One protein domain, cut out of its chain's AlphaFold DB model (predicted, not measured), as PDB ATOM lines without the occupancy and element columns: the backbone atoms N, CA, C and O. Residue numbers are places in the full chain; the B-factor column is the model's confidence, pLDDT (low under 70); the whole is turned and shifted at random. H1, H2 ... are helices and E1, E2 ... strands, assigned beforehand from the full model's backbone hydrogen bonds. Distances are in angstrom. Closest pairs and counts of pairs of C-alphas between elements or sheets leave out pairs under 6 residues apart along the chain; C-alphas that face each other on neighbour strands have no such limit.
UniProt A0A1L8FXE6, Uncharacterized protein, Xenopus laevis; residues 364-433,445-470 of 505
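AT A GLANCE: This is residues 364 to 433 and 445 to 470 of the 505 residues of an uncharacterized protein of Xenopus laevis (UniProt A0A1L8FXE6). A helical hairpin, H1 and H2, makes the core; residues 453 to 460 of the long helix H4 pack on it, while its residues 462 to 470 stick out. A small antiparallel sheet, E1 E2 E3, sits where H2 ends and H4 begins, and residues 406 to 411 also stick out. The printed part has 96 residues and is mostly helix, with named elements in the order H1 H2 H3 E1 E2 E3 H4. It is only just compact, close to loose, with a radius of gyration of the C-alphas of 14.8 A and spans of 50 by 33 by 22 A.

HOW THE PARTS SIT: Start at H1, residues 364 to 376, which forms a hairpin with H2, residues 380 to 395, at a shallow tilt of 16 degrees; their closest C-alphas, of Ile 370 and Gln 387, are 5.7 A apart. H2, the hub, touches H3, residues 400 to 403, with residues 389 to 393 alone; the closest C-alphas are Ala 393 and Leu 403, 7.1 A. In the hairpin of E1, residues 419 to 422, and E2, residues 425 to 428, look for N 420 and O 427, 2.8 A apart. E2 and E3, residues 446 to 448, have N 448 and O 426 within hydrogen-bond range at 2.8 A. H4, residues 450 to 470, touches H2 at a steep tilt of 39 degrees, closest at the C-alphas of Ser 391 and Val 453, 6.4 A. Every O i to N i+4 pair is within range in H2, 7 of 9 in H1 and 9 of 17 in H4; H3 is too short for one.

IN THESE COORDINATES: Find C-alpha 364 at (-11.156, 3.454, 105.499), where H1 begins its 18.5 A; H2 measures 22.4 A. H4 runs 31.3 A to C-alpha 470 at (-20.900, -22.713, 110.151).

THE WHOLE: Residues 434 to 444 are not printed, a 12.0 A gap between C-alphas 433 and 445. The link from H3 to E1 is long. Confidence is under 70 at residues 425 to 433, 445 and 450 to 470.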
ATOM      1  N   ALA A 364     -11.575   4.766 105.009       94.38
ATOM      2  CA  ALA A 364     -11.156   3.454 105.499       94.38
ATOM      3  C   ALA A 364     -11.321   3.317 107.024       94.38
ATOM      4  O   ALA A 364     -11.790   2.282 107.496       94.38
ATOM      5  N   LEU A 365     -10.979   4.364 107.785       94.56
ATOM      6  CA  LEU A 365     -11.161   4.380 109.235       94.56
ATOM      7  C   LEU A 365     -12.647   4.400 109.610       94.56
ATOM      8  O   LEU A 365     -13.047   3.659 110.503       94.56
ATOM      9  N   LEU A 366     -13.471   5.183 108.905       94.88
ATOM     10  CA  LEU A 366     -14.926   5.173 109.085       94.88
ATOM     11  C   LEU A 366     -15.495   3.762 108.881       94.88
ATOM     12  O   LEU A 366     -16.232   3.270 109.733       94.88
ATOM     13  N   ARG A 367     -15.113   3.082 107.794       94.38
ATOM     14  CA  ARG A 367     -15.551   1.707 107.518       94.38
ATOM     15  C   ARG A 367     -15.135   0.746 108.630       94.38
ATOM     16  O   ARG A 367     -15.938  -0.078 109.054       94.38
ATOM     17  N   GLN A 368     -13.904   0.857 109.130       95.00
ATOM     18  CA  GLN A 368     -13.437   0.044 110.257       95.00
ATOM     19  C   GLN A 368     -14.230   0.315 111.542       95.00
ATOM     20  O   GLN A 368     -14.579  -0.637 112.237       95.00
ATOM     21  N   LEU A 369     -14.559   1.577 111.836       93.94
ATOM     22  CA  LEU A 369     -15.401   1.941 112.979       93.94
ATOM     23  C   LEU A 369     -16.803   1.332 112.852       93.94
ATOM     24  O   LEU A 369     -17.278   0.707 113.794       93.94
ATOM     25  N   ILE A 370     -17.425   1.447 111.675       93.81
ATOM     26  CA  ILE A 370     -18.750   0.882 111.376       93.81
ATOM     27  C   ILE A 370     -18.769  -0.642 111.543       93.81
ATOM     28  O   ILE A 370     -19.698  -1.181 112.141       93.81
ATOM     29  N   LEU A 371     -17.731  -1.334 111.063       93.19
ATOM     30  CA  LEU A 371     -17.580  -2.783 111.230       93.19
ATOM     31  C   LEU A 371     -17.348  -3.180 112.695       93.19
ATOM     32  O   LEU A 371     -17.844  -4.208 113.149       93.19
ATOM     33  N   GLY A 372     -16.601  -2.367 113.445       94.88
ATOM     34  CA  GLY A 372     -16.326  -2.599 114.862       94.88
ATOM     35  C   GLY A 372     -17.549  -2.431 115.768       94.88
ATOM     36  O   GLY A 372     -17.608  -3.069 116.819       94.88
ATOM     37  N   LEU A 373     -18.549  -1.635 115.364       94.56
ATOM     38  CA  LEU A 373     -19.756  -1.386 116.166       94.56
ATOM     39  C   LEU A 373     -20.513  -2.668 116.519       94.56
ATOM     40  O   LEU A 373     -20.994  -2.789 117.640       94.56
ATOM     41  N   GLN A 374     -20.556  -3.644 115.609       91.56
ATOM     42  CA  GLN A 374     -21.234  -4.926 115.839       91.56
ATOM     43  C   GLN A 374     -20.640  -5.730 117.002       91.56
ATOM     44  O   GLN A 374     -21.310  -6.584 117.570       91.56
ATOM     45  N   GLN A 375     -19.373  -5.481 117.342       95.19
ATOM     46  CA  GLN A 375     -18.699  -6.137 118.462       95.19
ATOM     47  C   GLN A 375     -18.857  -5.350 119.766       95.19
ATOM     48  O   GLN A 375     -18.776  -5.928 120.845       95.19
ATOM     49  N   ALA A 376     -19.063  -4.033 119.673       95.69
ATOM     50  CA  ALA A 376     -19.160  -3.141 120.825       95.69
ATOM     51  C   ALA A 376     -20.595  -2.980 121.349       95.69
ATOM     52  O   ALA A 376     -20.787  -2.622 122.509       95.69
ATOM     53  N   VAL A 377     -21.592  -3.210 120.496       96.69
ATOM     54  CA  VAL A 377     -22.996  -2.886 120.750       96.69
ATOM     55  C   VAL A 377     -23.858  -4.108 120.456       96.69
ATOM     56  O   VAL A 377     -23.749  -4.702 119.389       96.69
ATOM     57  N   SER A 378     -24.719  -4.491 121.399       94.19
ATOM     58  CA  SER A 378     -25.574  -5.682 121.258       94.19
ATOM     59  C   SER A 378     -26.941  -5.376 120.647       94.19
ATOM     60  O   SER A 378     -27.560  -6.259 120.056       94.19
ATOM     61  N   SER A 379     -27.434  -4.145 120.802       96.62
ATOM     62  CA  SER A 379     -28.747  -3.759 120.294       96.62
ATOM     63  C   SER A 379     -28.671  -3.444 118.796       96.62
ATOM     64  O   SER A 379     -27.905  -2.557 118.406       96.62
ATOM     65  N   PRO A 380     -29.483  -4.094 117.938       92.81
ATOM     66  CA  PRO A 380     -29.498  -3.797 116.506       92.81
ATOM     67  C   PRO A 380     -29.896  -2.341 116.237       92.81
ATOM     68  O   PRO A 380     -29.348  -1.707 115.340       92.81
ATOM     69  N   TYR A 381     -30.780  -1.787 117.072       94.94
ATOM     70  CA  TYR A 381     -31.163  -0.380 117.018       94.94
ATOM     71  C   TYR A 381     -29.963   0.548 117.239       94.94
ATOM     72  O   TYR A 381     -29.738   1.467 116.456       94.94
ATOM     73  N   GLU A 382     -29.162   0.296 118.277       95.06
ATOM     74  CA  GLU A 382     -27.992   1.125 118.585       95.06
ATOM     75  C   GLU A 382     -26.910   0.994 117.504       95.06
ATOM     76  O   GLU A 382     -26.272   1.988 117.158       95.06
ATOM     77  N   ILE A 383     -26.738  -0.198 116.915       94.31
ATOM     78  CA  ILE A 383     -25.843  -0.399 115.766       94.31
ATOM     79  C   ILE A 383     -26.275   0.510 114.611       94.31
ATOM     80  O   ILE A 383     -25.466   1.309 114.138       94.31
ATOM     81  N   SER A 384     -27.542   0.447 114.187       92.81
ATOM     82  CA  SER A 384     -28.056   1.294 113.103       92.81
ATOM     83  C   SER A 384     -27.959   2.785 113.432       92.81
ATOM     84  O   SER A 384     -27.575   3.582 112.573       92.81
ATOM     85  N   LEU A 385     -28.238   3.167 114.683       93.31
ATOM     86  CA  LEU A 385     -28.138   4.546 115.156       93.31
ATOM     87  C   LEU A 385     -26.703   5.078 115.034       93.31
ATOM     88  O   LEU A 385     -26.489   6.138 114.449       93.31
ATOM     89  N   PHE A 386     -25.707   4.341 115.536       94.81
ATOM     90  CA  PHE A 386     -24.307   4.770 115.481       94.81
ATOM     91  C   PHE A 386     -23.726   4.725 114.067       94.81
ATOM     92  O   PHE A 386     -22.974   5.625 113.696       94.81
ATOM     93  N   GLN A 387     -24.094   3.733 113.252       94.19
ATOM     94  CA  GLN A 387     -23.688   3.673 111.844       94.19
ATOM     95  C   GLN A 387     -24.193   4.887 111.063       94.19
ATOM     96  O   GLN A 387     -23.420   5.540 110.352       94.19
ATOM     97  N   THR A 388     -25.469   5.225 111.249       91.88
ATOM     98  CA  THR A 388     -26.090   6.405 110.639       91.88
ATOM     99  C   THR A 388     -25.420   7.678 111.149       91.88
ATOM    100  O   THR A 388     -25.011   8.517 110.350       91.88
ATOM    101  N   ALA A 389     -25.205   7.792 112.463       93.31
ATOM    102  CA  ALA A 389     -24.574   8.954 113.074       93.31
ATOM    103  C   ALA A 389     -23.135   9.189 112.579       93.31
ATOM    104  O   ALA A 389     -22.783  10.312 112.222       93.31
ATOM    105  N   PHE A 390     -22.300   8.146 112.520       93.94
ATOM    106  CA  PHE A 390     -20.923   8.256 112.030       93.94
ATOM    107  C   PHE A 390     -20.865   8.608 110.547       93.94
ATOM    108  O   PHE A 390     -20.040   9.430 110.147       93.94
ATOM    109  N   SER A 391     -21.760   8.034 109.745       92.69
ATOM    110  CA  SER A 391     -21.837   8.329 108.315       92.69
ATOM    111  C   SER A 391     -22.288   9.768 108.072       92.69
ATOM    112  O   SER A 391     -21.634  10.492 107.326       92.69
ATOM    113  N   LEU A 392     -23.340  10.227 108.758       91.56
ATOM    114  CA  LEU A 392     -23.808  11.613 108.674       91.56
ATOM    115  C   LEU A 392     -22.743  12.609 109.147       91.56
ATOM    116  O   LEU A 392     -22.513  13.615 108.482       91.56
ATOM    117  N   ALA A 393     -22.050  12.321 110.251       92.62
ATOM    118  CA  ALA A 393     -20.961  13.168 110.732       92.62
ATOM    119  C   ALA A 393     -19.799  13.251 109.729       92.62
ATOM    120  O   ALA A 393     -19.235  14.325 109.530       92.62
ATOM    121  N   PHE A 394     -19.451  12.137 109.080       92.88
ATOM    122  CA  PHE A 394     -18.368  12.085 108.103       92.88
ATOM    123  C   PHE A 394     -18.730  12.783 106.787       92.88
ATOM    124  O   PHE A 394     -18.024  13.697 106.370       92.88
ATOM    125  N   PHE A 395     -19.834  12.385 106.148       89.81
ATOM    126  CA  PHE A 395     -20.233  12.908 104.837       89.81
ATOM    127  C   PHE A 395     -20.826  14.313 104.913       89.81
ATOM    128  O   PHE A 395     -20.627  15.116 104.008       89.81
ATOM    129  N   GLY A 396     -21.523  14.626 106.003       89.38
ATOM    130  CA  GLY A 396     -22.052  15.961 106.244       89.38
ATOM    131  C   GLY A 396     -21.066  16.916 106.900       89.38
ATOM    132  O   GLY A 396     -21.410  18.075 107.109       89.38
ATOM    133  N   ALA A 397     -19.865  16.444 107.257       90.00
ATOM    134  CA  ALA A 397     -18.904  17.190 108.068       90.00
ATOM    135  C   ALA A 397     -19.538  17.799 109.339       90.00
ATOM    136  O   ALA A 397     -19.109  18.852 109.822       90.00
ATOM    137  N   LEU A 398     -20.568  17.134 109.876       88.88
ATOM    138  CA  LEU A 398     -21.350  17.619 111.006       88.88
ATOM    139  C   LEU A 398     -20.571  17.413 112.300       88.88
ATOM    140  O   LEU A 398     -20.033  16.337 112.578       88.88
ATOM    141  N   ARG A 399     -20.545  18.437 113.151       89.94
ATOM    142  CA  ARG A 399     -20.042  18.280 114.520       89.94
ATOM    143  C   ARG A 399     -21.048  17.494 115.356       89.94
ATOM    144  O   ARG A 399     -22.250  17.553 115.136       89.94
ATOM    145  N   ILE A 400     -20.579  16.849 116.423       90.25
ATOM    146  CA  ILE A 400     -21.458  16.105 117.347       90.25
ATOM    147  C   ILE A 400     -22.585  16.994 117.902       90.25
ATOM    148  O   ILE A 400     -23.715  16.544 118.015       90.25
ATOM    149  N   SER A 401     -22.301  18.271 118.193       89.25
ATOM    150  CA  SER A 401     -23.303  19.233 118.685       89.25
ATOM    151  C   SER A 401     -24.345  19.659 117.646       89.25
ATOM    152  O   SER A 401     -25.310  20.327 117.995       89.25
ATOM    153  N   GLU A 402     -24.076  19.389 116.373       90.25
ATOM    154  CA  GLU A 402     -24.981  19.637 115.251       90.25
ATOM    155  C   GLU A 402     -25.813  18.380 114.977       90.25
ATOM    156  O   GLU A 402     -26.990  18.479 114.674       90.25
ATOM    157  N   LEU A 403     -25.238  17.194 115.171       92.31
ATOM    158  CA  LEU A 403     -25.952  15.937 114.993       92.31
ATOM    159  C   LEU A 403     -26.896  15.613 116.163       92.31
ATOM    160  O   LEU A 403     -28.009  15.156 115.941       92.31
ATOM    161  N   VAL A 404     -26.465  15.857 117.405       91.31
ATOM    162  CA  VAL A 404     -27.170  15.419 118.622       91.31
ATOM    163  C   VAL A 404     -27.469  16.616 119.534       91.31
ATOM    164  O   VAL A 404     -26.590  17.467 119.727       91.31
ATOM    165  N   PRO A 405     -28.669  16.696 120.148       88.75
ATOM    166  CA  PRO A 405     -28.965  17.713 121.153       88.75
ATOM    167  C   PRO A 405     -27.969  17.653 122.316       88.75
ATOM    168  O   PRO A 405     -27.684  16.595 122.874       88.75
ATOM    169  N   MET A 406     -27.464  18.815 122.736       82.19
ATOM    170  CA  MET A 406     -26.512  18.896 123.854       82.19
ATOM    171  C   MET A 406     -27.152  18.597 125.220       82.19
ATOM    172  O   MET A 406     -26.436  18.363 126.192       82.19
ATOM    173  N   SER A 407     -28.482  18.646 125.330       84.62
ATOM    174  CA  SER A 407     -29.210  18.221 126.525       84.62
ATOM    175  C   SER A 407     -30.625  17.770 126.171       84.62
ATOM    176  O   SER A 407     -31.181  18.204 125.171       84.62
ATOM    177  N   LYS A 408     -31.242  16.952 127.032       83.69
ATOM    178  CA  LYS A 408     -32.643  16.517 126.867       83.69
ATOM    179  C   LYS A 408     -33.649  17.675 126.885       83.69
ATOM    180  O   LYS A 408     -34.747  17.540 126.374       83.69
ATOM    181  N   VAL A 409     -33.280  18.782 127.531       82.56
ATOM    182  CA  VAL A 409     -34.153  19.947 127.746       82.56
ATOM    183  C   VAL A 409     -34.029  20.952 126.603       82.56
ATOM    184  O   VAL A 409     -34.989  21.641 126.278       82.56
ATOM    185  N   LYS A 410     -32.840  21.070 126.004       76.38
ATOM    186  CA  LYS A 410     -32.605  21.997 124.902       76.38
ATOM    187  C   LYS A 410     -32.835  21.274 123.589       76.38
ATOM    188  O   LYS A 410     -32.070  20.385 123.230       76.38
ATOM    189  N   THR A 411     -33.853  21.718 122.869       76.81
ATOM    190  CA  THR A 411     -34.045  21.349 121.472       76.81
ATOM    191  C   THR A 411     -32.811  21.768 120.666       76.81
ATOM    192  O   THR A 411     -32.225  22.835 120.871       76.81
ATOM    193  N   GLY A 412     -32.339  20.863 119.819       84.56
ATOM    194  CA  GLY A 412     -31.098  20.984 119.065       84.56
ATOM    195  C   GLY A 412     -30.717  19.634 118.467       84.56
ATOM    196  O   GLY A 412     -31.372  18.631 118.740       84.56
ATOM    197  N   GLY A 413     -29.651  19.602 117.675       89.06
ATOM    198  CA  GLY A 413     -29.331  18.427 116.866       89.06
ATOM    199  C   GLY A 413     -30.134  18.385 115.564       89.06
ATOM    200  O   GLY A 413     -31.001  19.233 115.347       89.06
ATOM    201  N   LEU A 414     -29.828  17.394 114.732       89.62
ATOM    202  CA  LEU A 414     -30.510  17.142 113.469       89.62
ATOM    203  C   LEU A 414     -31.868  16.489 113.759       89.62
ATOM    204  O   LEU A 414     -31.911  15.408 114.350       89.62
ATOM    205  N   GLN A 415     -32.958  17.151 113.383       89.56
ATOM    206  CA  GLN A 415     -34.316  16.624 113.508       89.56
ATOM    207  C   GLN A 415     -34.745  15.877 112.239       89.56
ATOM    208  O   GLN A 415     -34.125  16.006 111.184       89.56
ATOM    209  N   ALA A 416     -35.811  15.081 112.331       87.06
ATOM    210  CA  ALA A 416     -36.329  14.339 111.180       87.06
ATOM    211  C   ALA A 416     -36.874  15.288 110.099       87.06
ATOM    212  O   ALA A 416     -36.657  15.064 108.912       87.06
ATOM    213  N   GLU A 417     -37.506  16.388 110.512       88.19
ATOM    214  CA  GLU A 417     -37.985  17.456 109.633       88.19
ATOM    215  C   GLU A 417     -36.864  18.189 108.873       88.19
ATOM    216  O   GLU A 417     -37.130  18.834 107.860       88.19
ATOM    217  N   ASP A 418     -35.611  18.039 109.307       86.50
ATOM    218  CA  ASP A 418     -34.428  18.635 108.677       86.50
ATOM    219  C   ASP A 418     -33.906  17.789 107.500       86.50
ATOM    220  O   ASP A 418     -32.944  18.153 106.810       86.50
ATOM    221  N   VAL A 419     -34.491  16.607 107.301       85.19
ATOM    222  CA  VAL A 419     -34.028  15.587 106.370       85.19
ATOM    223  C   VAL A 419     -35.091  15.357 105.303       85.19
ATOM    224  O   VAL A 419     -36.154  14.798 105.550       85.19
ATOM    225  N   ILE A 420     -34.781  15.757 104.076       85.56
ATOM    226  CA  ILE A 420     -35.651  15.611 102.913       85.56
ATOM    227  C   ILE A 420     -35.093  14.525 102.002       85.56
ATOM    228  O   ILE A 420     -33.937  14.560 101.585       85.56
ATOM    229  N   LEU A 421     -35.924  13.563 101.621       81.75
ATOM    230  CA  LEU A 421     -35.552  12.591 100.601       81.75
ATOM    231  C   LEU A 421     -35.758  13.204  99.205       81.75
ATOM    232  O   LEU A 421     -36.870  13.575  98.842       81.75
ATOM    233  N   VAL A 422     -34.697  13.296  98.404       82.50
ATOM    234  CA  VAL A 422     -34.737  13.815  97.029       82.50
ATOM    235  C   VAL A 422     -34.178  12.764  96.081       82.50
ATOM    236  O   VAL A 422     -32.997  12.448  96.138       82.50
ATOM    237  N   ASN A 423     -35.005  12.241  95.171       79.00
ATOM    238  CA  ASN A 423     -34.596  11.264  94.148       79.00
ATOM    239  C   ASN A 423     -33.891  10.017  94.717       79.00
ATOM    240  O   ASN A 423     -32.927   9.530  94.134       79.00
ATOM    241  N   SER A 424     -34.357   9.502  95.859       75.31
ATOM    242  CA  SER A 424     -33.706   8.414  96.618       75.31
ATOM    243  C   SER A 424     -32.349   8.772  97.236       75.31
ATOM    244  O   SER A 424     -31.673   7.894  97.757       75.31
ATOM    245  N   PHE A 425     -31.954  10.045  97.220       66.44
ATOM    246  CA  PHE A 425     -30.842  10.574  98.005       66.44
ATOM    247  C   PHE A 425     -31.374  11.262  99.256       66.44
ATOM    248  O   PHE A 425     -32.437  11.881  99.231       66.44
ATOM    249  N   ILE A 426     -30.625  11.193 100.352       65.69
ATOM    250  CA  ILE A 426     -30.939  11.960 101.552       65.69
ATOM    251  C   ILE A 426     -30.347  13.351 101.352       65.69
ATOM    252  O   ILE A 426     -29.130  13.514 101.270       65.69
ATOM    253  N   ARG A 427     -31.205  14.363 101.257       63.88
ATOM    254  CA  ARG A 427     -30.818  15.768 101.300       63.88
ATOM    255  C   ARG A 427     -31.155  16.294 102.689       63.88
ATOM    256  O   ARG A 427     -32.322  16.426 103.026       63.88
ATOM    257  N   SER A 428     -30.153  16.646 103.485       56.31
ATOM    258  CA  SER A 428     -30.442  17.486 104.649       56.31
ATOM    259  C   SER A 428     -30.674  18.903 104.137       56.31
ATOM    260  O   SER A 428     -29.772  19.505 103.543       56.31
ATOM    261  N   GLU A 429     -31.902  19.398 104.282       55.56
ATOM    262  CA  GLU A 429     -32.160  20.819 104.092       55.56
ATOM    263  C   GLU A 429     -31.568  21.514 105.310       55.56
ATOM    264  O   GLU A 429     -31.751  21.056 106.435       55.56
ATOM    265  N   SER A 430     -30.752  22.547 105.085       51.88
ATOM    266  CA  SER A 430     -29.948  23.130 106.152       51.88
ATOM    267  C   SER A 430     -30.850  23.691 107.247       51.88
ATOM    268  O   SER A 430     -31.277  24.850 107.206       51.88
ATOM    269  N   VAL A 431     -31.107  22.899 108.273       46.25
ATOM    270  CA  VAL A 431     -31.557  23.450 109.531       46.25
ATOM    271  C   VAL A 431     -30.417  24.229 110.119       46.25
ATOM    272  O   VAL A 431     -29.255  24.013 109.781       46.25
ATOM    273  N   ASN A 432     -30.792  25.258 110.875       45.94
ATOM    274  CA  ASN A 432     -29.941  26.262 111.495       45.94
ATOM    275  C   ASN A 432     -28.953  25.616 112.489       45.94
ATOM    276  O   ASN A 432     -28.935  25.951 113.674       45.94
ATOM    277  N   LEU A 433     -28.115  24.705 112.003       46.41
ATOM    278  CA  LEU A 433     -27.021  24.019 112.651       46.41
ATOM    279  C   LEU A 433     -25.957  25.086 112.849       46.41
ATOM    280  O   LEU A 433     -25.054  25.308 112.053       46.41
ATOM    281  N   ASN A 445     -26.508  22.384 101.020       64.94
ATOM    282  CA  ASN A 445     -27.310  21.170 100.973       64.94
ATOM    283  C   ASN A 445     -26.346  19.981 100.981       64.94
ATOM    284  O   ASN A 445     -25.584  19.794 100.031       64.94
ATOM    285  N   ILE A 446     -26.361  19.199 102.057       72.44
ATOM    286  CA  ILE A 446     -25.578  17.972 102.136       72.44
ATOM    287  C   ILE A 446     -26.426  16.886 101.486       72.44
ATOM    288  O   ILE A 446     -27.506  16.551 101.973       72.44
ATOM    289  N   ILE A 447     -25.938  16.364 100.364       74.12
ATOM    290  CA  ILE A 447     -26.536  15.218  99.688       74.12
ATOM    291  C   ILE A 447     -25.730  13.997 100.110       74.12
ATOM    292  O   ILE A 447     -24.576  13.844  99.715       74.12
ATOM    293  N   VAL A 448     -26.332  13.145 100.933       77.94
ATOM    294  CA  VAL A 448     -25.759  11.857 101.322       77.94
ATOM    295  C   VAL A 448     -26.474  10.781 100.523       77.94
ATOM    296  O   VAL A 448     -27.704  10.732 100.493       77.94
ATOM    297  N   ASN A 449     -25.716   9.910  99.861       75.62
ATOM    298  CA  ASN A 449     -26.303   8.765  99.186       75.62
ATOM    299  C   ASN A 449     -26.657   7.689 100.226       75.62
ATOM    300  O   ASN A 449     -25.748   7.082 100.801       75.62
ATOM    301  N   PRO A 450     -27.948   7.417 100.485       63.97
ATOM    302  CA  PRO A 450     -28.343   6.402 101.445       63.97
ATOM    303  C   PRO A 450     -27.884   5.018 101.012       63.97
ATOM    304  O   PRO A 450     -27.657   4.191 101.879       63.97
ATOM    305  N   LEU A 451     -27.678   4.753  99.717       62.31
ATOM    306  CA  LEU A 451     -27.156   3.464  99.260       62.31
ATOM    307  C   LEU A 451     -25.687   3.256  99.630       62.31
ATOM    308  O   LEU A 451     -25.284   2.117  99.821       62.31
ATOM    309  N   GLU A 452     -24.887   4.310  99.790       64.75
ATOM    310  CA  GLU A 452     -23.522   4.160 100.311       64.75
ATOM    311  C   GLU A 452     -23.535   3.938 101.826       64.75
ATOM    312  O   GLU A 452     -22.817   3.082 102.339       64.75
ATOM    313  N   VAL A 453     -24.405   4.655 102.541       63.22
ATOM    314  CA  VAL A 453     -24.561   4.520 103.997       63.22
ATOM    315  C   VAL A 453     -25.148   3.154 104.371       63.22
ATOM    316  O   VAL A 453     -24.636   2.474 105.256       63.22
ATOM    317  N   LEU A 454     -26.192   2.723 103.662       62.75
ATOM    318  CA  LEU A 454     -26.843   1.430 103.840       62.75
ATOM    319  C   LEU A 454     -26.048   0.304 103.186       62.75
ATOM    320  O   LEU A 454     -26.022  -0.788 103.731       62.75
ATOM    321  N   GLY A 455     -25.341   0.542 102.081       62.22
ATOM    322  CA  GLY A 455     -24.442  -0.445 101.475       62.22
ATOM    323  C   GLY A 455     -23.316  -0.854 102.425       62.22
ATOM    324  O   GLY A 455     -22.989  -2.036 102.520       62.22
ATOM    325  N   LEU A 456     -22.801   0.092 103.222       59.53
ATOM    326  CA  LEU A 456     -21.873  -0.201 104.320       59.53
ATOM    327  C   LEU A 456     -22.509  -1.022 105.454       59.53
ATOM    328  O   LEU A 456     -21.784  -1.732 106.146       59.53
ATOM    329  N   ALA A 457     -23.826  -0.944 105.653       55.84
ATOM    330  CA  ALA A 457     -24.544  -1.700 106.678       55.84
ATOM    331  C   ALA A 457     -24.977  -3.097 106.183       55.84
ATOM    332  O   ALA A 457     -24.750  -4.091 106.871       55.84
ATOM    333  N   VAL A 458     -25.525  -3.204 104.972       55.19
ATOM    334  CA  VAL A 458     -26.092  -4.440 104.397       55.19
ATOM    335  C   VAL A 458     -25.004  -5.451 104.021       55.19
ATOM    336  O   VAL A 458     -25.170  -6.646 104.255       55.19
ATOM    337  N   GLU A 459     -23.832  -5.007 103.543       55.94
ATOM    338  CA  GLU A 459     -22.733  -5.936 103.221       55.94
ATOM    339  C   GLU A 459     -22.224  -6.700 104.468       55.94
ATOM    340  O   GLU A 459     -21.597  -7.760 104.363       55.94
ATOM    341  N   THR A 460     -22.497  -6.179 105.669       53.38
ATOM    342  CA  THR A 460     -22.034  -6.767 106.933       53.38
ATOM    343  C   THR A 460     -22.973  -7.835 107.479       53.38
ATOM    344  O   THR A 460     -22.499  -8.815 108.056       53.38
ATOM    345  N   THR A 461     -24.283  -7.703 107.262       54.16
ATOM    346  CA  THR A 461     -25.272  -8.671 107.754       54.16
ATOM    347  C   THR A 461     -25.207  -9.984 106.976       54.16
ATOM    348  O   THR A 461     -25.183 -11.051 107.591       54.16
ATOM    349  N   ASP A 462     -25.042  -9.926 105.651       55.31
ATOM    350  CA  ASP A 462     -25.000 -11.128 104.804       55.31
ATOM    351  C   ASP A 462     -23.734 -11.969 105.023       55.31
ATOM    352  O   ASP A 462     -23.776 -13.202 105.055       55.31
ATOM    353  N   LYS A 463     -22.583 -11.321 105.246       54.53
ATOM    354  CA  LYS A 463     -21.310 -12.028 105.466       54.53
ATOM    355  C   LYS A 463     -21.196 -12.630 106.869       54.53
ATOM    356  O   LYS A 463     -20.510 -13.643 107.034       54.53
ATOM    357  N   GLN A 464     -21.852 -12.042 107.870       49.75
ATOM    358  CA  GLN A 464     -21.780 -12.519 109.252       49.75
ATOM    359  C   GLN A 464     -22.795 -13.632 109.546       49.75
ATOM    360  O   GLN A 464     -22.448 -14.591 110.242       49.75
ATOM    361  N   CYS A 465     -23.994 -13.583 108.953       51.94
ATOM    362  CA  CYS A 465     -24.979 -14.666 109.073       51.94
ATOM    363  C   CYS A 465     -24.416 -15.995 108.520       51.94
ATOM    364  O   CYS A 465     -24.518 -17.046 109.156       51.94
ATOM    365  N   CYS A 466     -23.670 -15.926 107.412       52.81
ATOM    366  CA  CYS A 466     -22.980 -17.080 106.827       52.81
ATOM    367  C   CYS A 466     -21.812 -17.622 107.682       52.81
ATOM    368  O   CYS A 466     -21.476 -18.802 107.583       52.81
ATOM    369  N   LYS A 467     -21.183 -16.802 108.540       50.06
ATOM    370  CA  LYS A 467     -20.084 -17.250 109.419       50.06
ATOM    371  C   LYS A 467     -20.570 -17.855 110.734       50.06
ATOM    372  O   LYS A 467     -19.957 -18.811 111.202       50.06
ATOM    373  N   ASN A 468     -21.669 -17.359 111.305       46.00
ATOM    374  CA  ASN A 468     -22.200 -17.902 112.559       46.00
ATOM    375  C   ASN A 468     -22.911 -19.254 112.380       46.00
ATOM    376  O   ASN A 468     -22.791 -20.109 113.256       46.00
ATOM    377  N   ASN A 469     -23.545 -19.511 111.230       48.16
ATOM    378  CA  ASN A 469     -24.168 -20.818 110.970       48.16
ATOM    379  C   ASN A 469     -23.156 -21.962 110.769       48.16
ATOM    380  O   ASN A 469     -23.449 -23.105 111.117       48.16
ATOM    381  N   ASN A 470     -21.931 -21.679 110.313       49.31
ATOM    382  CA  ASN A 470     -20.900 -22.713 110.151       49.31
ATOM    383  C   ASN A 470     -20.263 -23.189 111.470       49.31
ATOM    384  O   ASN A 470     -19.636 -24.247 111.492       49.31
TER     385      ASN A 470